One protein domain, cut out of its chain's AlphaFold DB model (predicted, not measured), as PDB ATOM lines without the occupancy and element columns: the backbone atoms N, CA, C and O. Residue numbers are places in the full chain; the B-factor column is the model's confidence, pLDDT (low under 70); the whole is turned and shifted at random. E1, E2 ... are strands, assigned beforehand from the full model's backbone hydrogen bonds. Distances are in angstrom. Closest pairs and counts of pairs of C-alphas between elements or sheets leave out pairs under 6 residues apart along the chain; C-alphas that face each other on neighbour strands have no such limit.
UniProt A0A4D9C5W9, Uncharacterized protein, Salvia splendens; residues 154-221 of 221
ATOM      1  N   ILE A 154     -43.286 -36.784  13.517       87.00
ATOM      2  CA  ILE A 154     -42.905 -35.482  14.059       87.00
ATOM      3  C   ILE A 154     -43.508 -35.335  15.457       87.00
ATOM      4  O   ILE A 154     -44.680 -35.620  15.678       87.00
ATOM      5  N   THR A 155     -42.710 -34.884  16.429       85.19
ATOM      6  CA  THR A 155     -43.203 -34.593  17.785       85.19
ATOM      7  C   THR A 155     -43.592 -33.123  17.902       85.19
ATOM      8  O   THR A 155     -42.735 -32.242  17.806       85.19
ATOM      9  N   GLU A 156     -44.862 -32.856  18.175       82.44
ATOM     10  CA  GLU A 156     -45.390 -31.518  18.424       82.44
ATOM     11  C   GLU A 156     -45.614 -31.311  19.926       82.44
ATOM     12  O   GLU A 156     -46.172 -32.174  20.598       82.44
ATOM     13  N   LYS A 157     -45.147 -30.183  20.482       81.88
ATOM     14  CA  LYS A 157     -45.216 -29.901  21.927       81.88
ATOM     15  C   LYS A 157     -45.984 -28.618  22.219       81.88
ATOM     16  O   LYS A 157     -45.421 -27.528  22.077       81.88
ATOM     17  N   GLU A 158     -47.180 -28.738  22.772       79.75
ATOM     18  CA  GLU A 158     -48.061 -27.614  23.096       79.75
ATOM     19  C   GLU A 158     -48.184 -27.375  24.616       79.75
ATOM     20  O   GLU A 158     -47.968 -28.287  25.422       79.75
ATOM     21  N   PRO A 159     -48.497 -26.146  25.070       79.12
ATOM     22  CA  PRO A 159     -48.782 -25.880  26.478       79.12
ATOM     23  C   PRO A 159     -50.040 -26.634  26.921       79.12
ATOM     24  O   PRO A 159     -51.091 -26.517  26.296       79.12
ATOM     25  N   TYR A 160     -49.970 -27.363  28.033       75.62
ATOM     26  CA  TYR A 160     -51.144 -28.049  28.562       75.62
ATOM     27  C   TYR A 160     -52.094 -27.055  29.233       75.62
ATOM     28  O   TYR A 160     -51.792 -26.533  30.307       75.62
ATOM     29  N   LEU A 161     -53.257 -26.821  28.623       74.81
ATOM     30  CA  LEU A 161     -54.287 -25.911  29.143       74.81
ATOM     31  C   LEU A 161     -55.313 -26.600  30.068       74.81
ATOM     32  O   LEU A 161     -56.229 -25.944  30.559       74.81
ATOM     33  N   GLY A 162     -55.120 -27.894  30.355       67.31
ATOM     34  CA  GLY A 162     -56.030 -28.722  31.150       67.31
ATOM     35  C   GLY A 162     -57.079 -29.437  30.291       67.31
ATOM     36  O   GLY A 162     -57.766 -28.805  29.493       67.31
ATOM     37  N   GLY A 163     -57.200 -30.757  30.462       68.25
ATOM     38  CA  GLY A 163     -58.145 -31.632  29.756       68.25
ATOM     39  C   GLY A 163     -57.857 -33.109  30.049       68.25
ATOM     40  O   GLY A 163     -56.867 -33.422  30.696       68.25
ATOM     41  N   ASP A 164     -58.691 -34.040  29.596       60.44
ATOM     42  CA  ASP A 164     -58.384 -35.467  29.745       60.44
ATOM     43  C   ASP A 164     -57.365 -35.881  28.675       60.44
ATOM     44  O   ASP A 164     -57.736 -36.262  27.570       60.44
ATOM     45  N   ALA A 165     -56.068 -35.784  28.987       62.19
ATOM     46  CA  ALA A 165     -55.018 -36.351  28.142       62.19
ATOM     47  C   ALA A 165     -55.059 -37.877  28.274       62.19
ATOM     48  O   ALA A 165     -54.491 -38.467  29.197       62.19
ATOM     49  N   HIS A 166     -55.823 -38.510  27.391       59.97
ATOM     50  CA  HIS A 166     -56.236 -39.906  27.518       59.97
ATOM     51  C   HIS A 166     -55.442 -40.845  26.589       59.97
ATOM     52  O   HIS A 166     -55.848 -41.987  26.374       59.97
ATOM     53  N   GLY A 167     -54.321 -40.377  26.028       59.22
ATOM     54  CA  GLY A 167     -53.597 -41.063  24.953       59.22
ATOM     55  C   GLY A 167     -52.983 -42.403  25.360       59.22
ATOM     56  O   GLY A 167     -53.323 -43.443  24.801       59.22
ATOM     57  N   LYS A 168     -52.124 -42.416  26.383       58.16
ATOM     58  CA  LYS A 168     -51.255 -43.578  26.651       58.16
ATOM     59  C   LYS A 168     -51.917 -44.761  27.375       58.16
ATOM     60  O   LYS A 168     -51.441 -45.889  27.257       58.16
ATOM     61  N   ASP A 169     -53.011 -44.528  28.100       60.19
ATOM     62  CA  ASP A 169     -53.649 -45.553  28.944       60.19
ATOM     63  C   ASP A 169     -54.732 -46.371  28.205       60.19
ATOM     64  O   ASP A 169     -55.186 -47.400  28.706       60.19
ATOM     65  N   ASN A 170     -55.118 -45.961  26.989       63.28
ATOM     66  CA  ASN A 170     -56.260 -46.509  26.242       63.28
ATOM     67  C   ASN A 170     -55.862 -47.427  25.067       63.28
ATOM     68  O   ASN A 170     -56.527 -47.462  24.029       63.28
ATOM     69  N   GLY A 171     -54.774 -48.185  25.221       65.12
ATOM     70  CA  GLY A 171     -54.344 -49.233  24.287       65.12
ATOM     71  C   GLY A 171     -53.080 -48.894  23.485       65.12
ATOM     72  O   GLY A 171     -52.544 -47.798  23.611       65.12
ATOM     73  N   PRO A 172     -52.597 -49.821  22.639       69.38
ATOM     74  CA  PRO A 172     -51.360 -49.642  21.882       69.38
ATOM     75  C   PRO A 172     -51.483 -48.508  20.861       69.38
ATOM     76  O   PRO A 172     -52.536 -48.349  20.238       69.38
ATOM     77  N   GLU A 173     -50.424 -47.720  20.717       69.56
ATOM     78  CA  GLU A 173     -50.289 -46.696  19.680       69.56
ATOM     79  C   GLU A 173     -50.199 -47.354  18.295       69.56
ATOM     80  O   GLU A 173     -49.655 -48.452  18.168       69.56
ATOM     81  N   LEU A 174     -50.775 -46.708  17.278       78.75
ATOM     82  CA  LEU A 174     -50.723 -47.209  15.905       78.75
ATOM     83  C   LEU A 174     -49.347 -46.937  15.297       78.75
ATOM     84  O   LEU A 174     -48.788 -45.852  15.458       78.75
ATOM     85  N   GLY A 175     -48.821 -47.910  14.557       79.94
ATOM     86  CA  GLY A 175     -47.631 -47.704  13.742       79.94
ATOM     87  C   GLY A 175     -47.890 -46.715  12.599       79.94
ATOM     88  O   GLY A 175     -49.002 -46.602  12.092       79.94
ATOM     89  N   ILE A 176     -46.837 -46.043  12.127       83.94
ATOM     90  CA  ILE A 176     -46.908 -45.038  11.044       83.94
ATOM     91  C   ILE A 176     -47.568 -45.606   9.778       83.94
ATOM     92  O   ILE A 176     -48.337 -44.930   9.100       83.94
ATOM     93  N   TRP A 177     -47.294 -46.876   9.474       86.06
ATOM     94  CA  TRP A 177     -47.844 -47.595   8.321       86.06
ATOM     95  C   TRP A 177     -49.236 -48.194   8.566       86.06
ATOM     96  O   TRP A 177     -49.883 -48.635   7.623       86.06
ATOM     97  N   GLU A 178     -49.708 -48.209   9.813       85.75
ATOM     98  CA  GLU A 178     -51.047 -48.685  10.181       85.75
ATOM     99  C   GLU A 178     -52.106 -47.579  10.044       85.75
ATOM    100  O   GLU A 178     -53.304 -47.860  10.082       85.75
ATOM    101  N   LEU A 179     -51.680 -46.324   9.856       84.81
ATOM    102  CA  LEU A 179     -52.561 -45.199   9.563       84.81
ATOM    103  C   LEU A 179     -53.102 -45.267   8.131       84.81
ATOM    104  O   LEU A 179     -52.336 -45.351   7.162       84.81
ATOM    105  N   ASP A 180     -54.425 -45.147   7.999       85.44
ATOM    106  CA  ASP A 180     -55.084 -44.943   6.710       85.44
ATOM    107  C   ASP A 180     -54.964 -43.471   6.285       85.44
ATOM    108  O   ASP A 180     -55.729 -42.616   6.725       85.44
ATOM    109  N   LEU A 181     -53.975 -43.187   5.433       85.19
ATOM    110  CA  LEU A 181     -53.715 -41.864   4.854       85.19
ATOM    111  C   LEU A 181     -54.190 -41.760   3.398       85.19
ATOM    112  O   LEU A 181     -53.802 -40.850   2.673       85.19
ATOM    113  N   ARG A 182     -55.049 -42.675   2.931       82.12
ATOM    114  CA  ARG A 182     -55.502 -42.683   1.527       82.12
ATOM    115  C   ARG A 182     -56.290 -41.431   1.148       82.12
ATOM    116  O   ARG A 182     -56.296 -41.055  -0.021       82.12
ATOM    117  N   SER A 183     -56.949 -40.782   2.112       83.94
ATOM    118  CA  SER A 183     -57.595 -39.476   1.909       83.94
ATOM    119  C   SER A 183     -56.592 -38.357   1.649       83.94
ATOM    120  O   SER A 183     -56.941 -37.353   1.033       83.94
ATOM    121  N   GLU A 184     -55.348 -38.540   2.094       85.38
ATOM    122  CA  GLU A 184     -54.272 -37.583   1.908       85.38
ATOM    123  C   GLU A 184     -53.483 -37.795   0.619       85.38
ATOM    124  O   GLU A 184     -52.633 -36.968   0.296       85.38
ATOM    125  N   PHE A 185     -53.797 -38.812  -0.183       84.56
ATOM    126  CA  PHE A 185     -53.100 -39.018  -1.447       84.56
ATOM    127  C   PHE A 185     -53.304 -37.837  -2.406       84.56
ATOM    128  O   PHE A 185     -54.412 -37.288  -2.500       84.56
ATOM    129  N   PRO A 186     -52.245 -37.413  -3.119       82.00
ATOM    130  CA  PRO A 186     -52.369 -36.347  -4.092       82.00
ATOM    131  C   PRO A 186     -53.327 -36.761  -5.219       82.00
ATOM    132  O   PRO A 186     -53.288 -37.901  -5.693       82.00
ATOM    133  N   PRO A 187     -54.176 -35.836  -5.694       78.94
ATOM    134  CA  PRO A 187     -54.817 -35.966  -6.995       78.94
ATOM    135  C   PRO A 187     -53.799 -36.266  -8.109       78.94
ATOM    136  O   PRO A 187     -52.640 -35.858  -8.028       78.94
ATOM    137  N   LEU A 188     -54.247 -36.936  -9.177       75.25
ATOM    138  CA  LEU A 188     -53.414 -37.197 -10.358       75.25
ATOM    139  C   LEU A 188     -52.780 -35.897 -10.891       75.25
ATOM    140  O   LEU A 188     -53.418 -34.842 -10.863       75.25
ATOM    141  N   PHE A 189     -51.552 -35.999 -11.409       71.12
ATOM    142  CA  PHE A 189     -50.746 -34.893 -11.954       71.12
ATOM    143  C   PHE A 189     -50.220 -33.859 -10.945       71.12
ATOM    144  O   PHE A 189     -49.753 -32.793 -11.352       71.12
ATOM    145  N   ILE A 190     -50.257 -34.153  -9.643       80.25
ATOM    146  CA  ILE A 190     -49.587 -33.335  -8.626       80.25
ATOM    147  C   ILE A 190     -48.216 -33.955  -8.313       80.25
ATOM    148  O   ILE A 190     -48.176 -35.094  -7.850       80.25
ATOM    149  N   PRO A 191     -47.099 -33.237  -8.562       81.69
ATOM    150  CA  PRO A 191     -45.755 -33.796  -8.396       81.69
ATOM    151  C   PRO A 191     -45.407 -34.170  -6.954       81.69
ATOM    152  O   PRO A 191     -44.717 -35.159  -6.731       81.69
ATOM    153  N   GLU A 192     -45.868 -33.374  -5.989       84.94
ATOM    154  CA  GLU A 192     -45.587 -33.552  -4.566       84.94
ATOM    155  C   GLU A 192     -46.758 -33.037  -3.719       84.94
ATOM    156  O   GLU A 192     -47.401 -32.039  -4.062       84.94
ATOM    157  N   LYS A 193     -47.046 -33.729  -2.615       87.38
ATOM    158  CA  LYS A 193     -47.973 -33.285  -1.571       87.38
ATOM    159  C   LYS A 193     -47.400 -33.702  -0.221       87.38
ATOM    160  O   LYS A 193     -47.055 -34.863  -0.044       87.38
ATOM    161  N   GLU A 194     -47.354 -32.757   0.709       90.06
ATOM    162  CA  GLU A 194     -47.000 -32.980   2.111       90.06
ATOM    163  C   GLU A 194     -48.259 -32.774   2.963       90.06
ATOM    164  O   GLU A 194     -49.039 -31.844   2.725       90.06
ATOM    165  N   SER A 195     -48.498 -33.663   3.922       88.56
ATOM    166  CA  SER A 195     -49.657 -33.599   4.813       88.56
ATOM    167  C   SER A 195     -49.303 -34.194   6.161       88.56
ATOM    168  O   SER A 195     -48.780 -35.299   6.202       88.56
ATOM    169  N   SER A 196     -49.663 -33.515   7.248       88.88
ATOM    170  CA  SER A 196     -49.487 -34.037   8.597       88.88
ATOM    171  C   SER A 196     -50.827 -34.396   9.241       88.88
ATOM    172  O   SER A 196     -51.793 -33.633   9.189       88.88
ATOM    173  N   VAL A 197     -50.893 -35.576   9.856       87.94
ATOM    174  CA  VAL A 197     -52.072 -36.090  10.564       87.94
ATOM    175  C   VAL A 197     -51.673 -36.490  11.978       87.94
ATOM    176  O   VAL A 197     -50.674 -37.173  12.186       87.94
ATOM    177  N   VAL A 198     -52.469 -36.088  12.971       86.50
ATOM    178  CA  VAL A 198     -52.252 -36.486  14.369       86.50
ATOM    179  C   VAL A 198     -52.431 -37.997  14.506       86.50
ATOM    180  O   VAL A 198     -53.492 -38.533  14.175       86.50
ATOM    181  N   ILE A 199     -51.418 -38.685  15.036       85.25
ATOM    182  CA  ILE A 199     -51.500 -40.109  15.360       85.25
ATOM    183  C   ILE A 199     -52.525 -40.277  16.489       85.25
ATOM    184  O   ILE A 199     -52.345 -39.706  17.573       85.25
ATOM    185  N   PRO A 200     -53.605 -41.050  16.284       82.88
ATOM    186  CA  PRO A 200     -54.622 -41.236  17.308       82.88
ATOM    187  C   PRO A 200     -54.018 -41.787  18.601       82.88
ATOM    188  O   PRO A 200     -53.295 -42.782  18.573       82.88
ATOM    189  N   ARG A 201     -54.386 -41.184  19.739       75.31
ATOM    190  CA  ARG A 201     -53.936 -41.580  21.089       75.31
ATOM    191  C   ARG A 201     -52.426 -41.409  21.341       75.31
ATOM    192  O   ARG A 201     -51.910 -41.979  22.295       75.31
ATOM    193  N   SER A 202     -51.739 -40.587  20.548       78.88
ATOM    194  CA  SER A 202     -50.330 -40.222  20.774       78.88
ATOM    195  C   SER A 202     -50.107 -39.214  21.912       78.88
ATOM    196  O   SER A 202     -48.968 -38.964  22.295       78.88
ATOM    197  N   GLU A 203     -51.180 -38.645  22.467       77.50
ATOM    198  CA  GLU A 203     -51.124 -37.609  23.503       77.50
ATOM    199  C   GLU A 203     -50.388 -38.082  24.771       77.50
ATOM    200  O   GLU A 203     -50.808 -39.030  25.451       77.50
ATOM    201  N   ALA A 204     -49.331 -37.364  25.150       72.06
ATOM    202  CA  ALA A 204     -48.603 -37.566  26.399       72.06
ATOM    203  C   ALA A 204     -48.402 -36.241  27.144       72.06
ATOM    204  O   ALA A 204     -47.973 -35.246  26.571       72.06
ATOM    205  N   VAL A 205     -48.683 -36.215  28.453       72.69
ATOM    206  CA  VAL A 205     -48.429 -35.030  29.290       72.69
ATOM    207  C   VAL A 205     -47.072 -35.158  29.971       72.69
ATOM    208  O   VAL A 205     -46.881 -36.006  30.846       72.69
ATOM    209  N   GLU A 206     -46.150 -34.263  29.632       70.94
ATOM    210  CA  GLU A 206     -44.871 -34.120  30.320       70.94
ATOM    211  C   GLU A 206     -44.970 -33.031  31.406       70.94
ATOM    212  O   GLU A 206     -45.382 -31.888  31.167       70.94
ATOM    213  N   LYS A 207     -44.576 -33.372  32.640       67.50
ATOM    214  CA  LYS A 207     -44.447 -32.394  33.733       67.50
ATOM    215  C   LYS A 207     -43.090 -31.700  33.635       67.50
ATOM    216  O   LYS A 207     -42.075 -32.293  33.988       67.50
ATOM    217  N   CYS A 208     -43.063 -30.434  33.223       66.38
ATOM    218  CA  CYS A 208     -41.831 -29.648  33.268       66.38
ATOM    219  C   CYS A 208     -41.470 -29.251  34.710       66.38
ATOM    220  O   CYS A 208     -42.337 -28.987  35.544       66.38
ATOM    221  N   SER A 209     -40.171 -29.140  34.993       64.25
ATOM    222  CA  SER A 209     -39.625 -28.763  36.307       64.25
ATOM    223  C   SER A 209     -39.896 -27.304  36.720       64.25
ATOM    224  O   SER A 209     -39.643 -26.943  37.867       64.25
ATOM    225  N   GLY A 210     -40.448 -26.476  35.823       58.72
ATOM    226  CA  GLY A 210     -40.821 -25.081  36.062       58.72
ATOM    227  C   GLY A 210     -42.284 -24.803  35.709       58.72
ATOM    228  O   GLY A 210     -42.585 -24.410  34.590       58.72
ATOM    229  N   THR A 211     -43.185 -25.029  36.669       56.12
ATOM    230  CA  THR A 211     -44.570 -24.504  36.791       56.12
ATOM    231  C   THR A 211     -45.565 -24.594  35.617       56.12
ATOM    232  O   THR A 211     -46.702 -24.173  35.806       56.12
ATOM    233  N   SER A 212     -45.239 -25.173  34.458       60.31
ATOM    234  CA  SER A 212     -46.205 -25.392  33.371       60.31
ATOM    235  C   SER A 212     -46.003 -26.755  32.710       60.31
ATOM    236  O   SER A 212     -44.899 -27.090  32.294       60.31
ATOM    237  N   SER A 213     -47.055 -27.565  32.650       62.44
ATOM    238  CA  SER A 213     -47.091 -28.854  31.942       62.44
ATOM    239  C   SER A 213     -47.195 -28.660  30.424       62.44
ATOM    240  O   SER A 213     -47.777 -27.676  29.963       62.44
ATOM    241  N   ARG A 214     -46.661 -29.606  29.643       65.44
ATOM    242  CA  ARG A 214     -46.753 -29.632  28.172       65.44
ATOM    243  C   ARG A 214     -47.473 -30.903  27.717       65.44
ATOM    244  O   ARG A 214     -47.273 -31.947  28.334       65.44
ATOM    245  N   ILE A 215     -48.299 -30.804  26.677       69.31
ATOM    246  CA  ILE A 215     -48.769 -31.967  25.910       69.31
ATOM    247  C   ILE A 215     -47.797 -32.181  24.755       69.31
ATOM    248  O   ILE A 215     -47.406 -31.226  24.088       69.31
ATOM    249  N   GLU A 216     -47.432 -33.433  24.524       70.19
ATOM    250  CA  GLU A 216     -46.757 -33.900  23.323       70.19
ATOM    251  C   GLU A 216     -47.731 -34.730  22.491       70.19
ATOM    252  O   GLU A 216     -48.401 -35.611  23.029       70.19
ATOM    253  N   ASN A 217     -47.792 -34.441  21.195       70.50
ATOM    254  CA  ASN A 217     -48.525 -35.212  20.198       70.50
ATOM    255  C   ASN A 217     -47.539 -35.723  19.152       70.50
ATOM    256  O   ASN A 217     -46.567 -35.038  18.816       70.50
ATOM    257  N   TYR A 218     -47.808 -36.903  18.605       74.19
ATOM    258  CA  TYR A 218     -47.086 -37.397  17.442       74.19
ATOM    259  C   TYR A 218     -47.918 -37.123  16.190       74.19
ATOM    260  O   TYR A 218     -49.093 -37.482  16.112       74.19
ATOM    261  N   LEU A 219     -47.308 -36.469  15.211       75.88
ATOM    262  CA  LEU A 219     -47.856 -36.271  13.878       75.88
ATOM    263  C   LEU A 219     -47.191 -37.270  12.936       75.88
ATOM    264  O   LEU A 219     -45.969 -37.398  12.952       75.88
ATOM    265  N   ALA A 220     -47.973 -37.953  12.112       77.00
ATOM    266  CA  ALA A 220     -47.460 -38.621  10.927       77.00
ATOM    267  C   ALA A 220     -47.432 -37.601   9.786       77.00
ATOM    268  O   ALA A 220     -48.468 -36.993   9.516       77.00
ATOM    269  N   SER A 221     -46.269 -37.403   9.173       74.56
ATOM    270  CA  SER A 221     -46.063 -36.532   8.012       74.56
ATOM    271  C   SER A 221     -45.686 -37.317   6.771       74.56
ATOM    272  O   SER A 221     -45.139 -38.433   6.942       74.56
TER     273      SER A 221
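This is residues 154 to 221 of the 221 residues of an uncharacterized protein of Salvia splendens (UniProt A0A4D9C5W9). There is little regular structure here: a small three-stranded sheet lies toward one end of a rod, and a long loop, residues 160 to 203, leaves it and folds back, with residues 187 to 192 sticking out. The printed part has 68 residues, 18 of them in E1, E2 and E3 along the chain, with no named helix: all strand. The antiparallel sheet runs E1, E3, E2; the whole is loose, radius of gyration of the C-alphas 15.1 A, spanning 50 by 25 by 16 A.

Find C-alpha 213 at (-47.091, -28.854, 31.942), where E3, residues 213 to 220, begins; it runs 23.2 A to C-alpha 220 at (-47.460, -38.621, 10.927). E1, residues 154 to 159, spans 16.8 A; E2, residues 204 to 207, 9.9 A.

Beside inner strand E3, E1 is antiparallel at 153 degrees; N 156 and O 217 are within hydrogen-bond range, 2.8 A. E2 and E3 form a hairpin, antiparallel at 150 degrees; N 206 and O 214 are within hydrogen-bond range, 2.9 A. Residues 197 to 198 pair antiparallel with 219 to 220 of E3.

The farthest C-alphas, Phe 189 and Thr 211, are 50.2 A apart. The printed part has no cut; the E1 to E2 link is long, 44 residues. Look for pLDDT under 70 at residues 162 to 173 and 207 to 215.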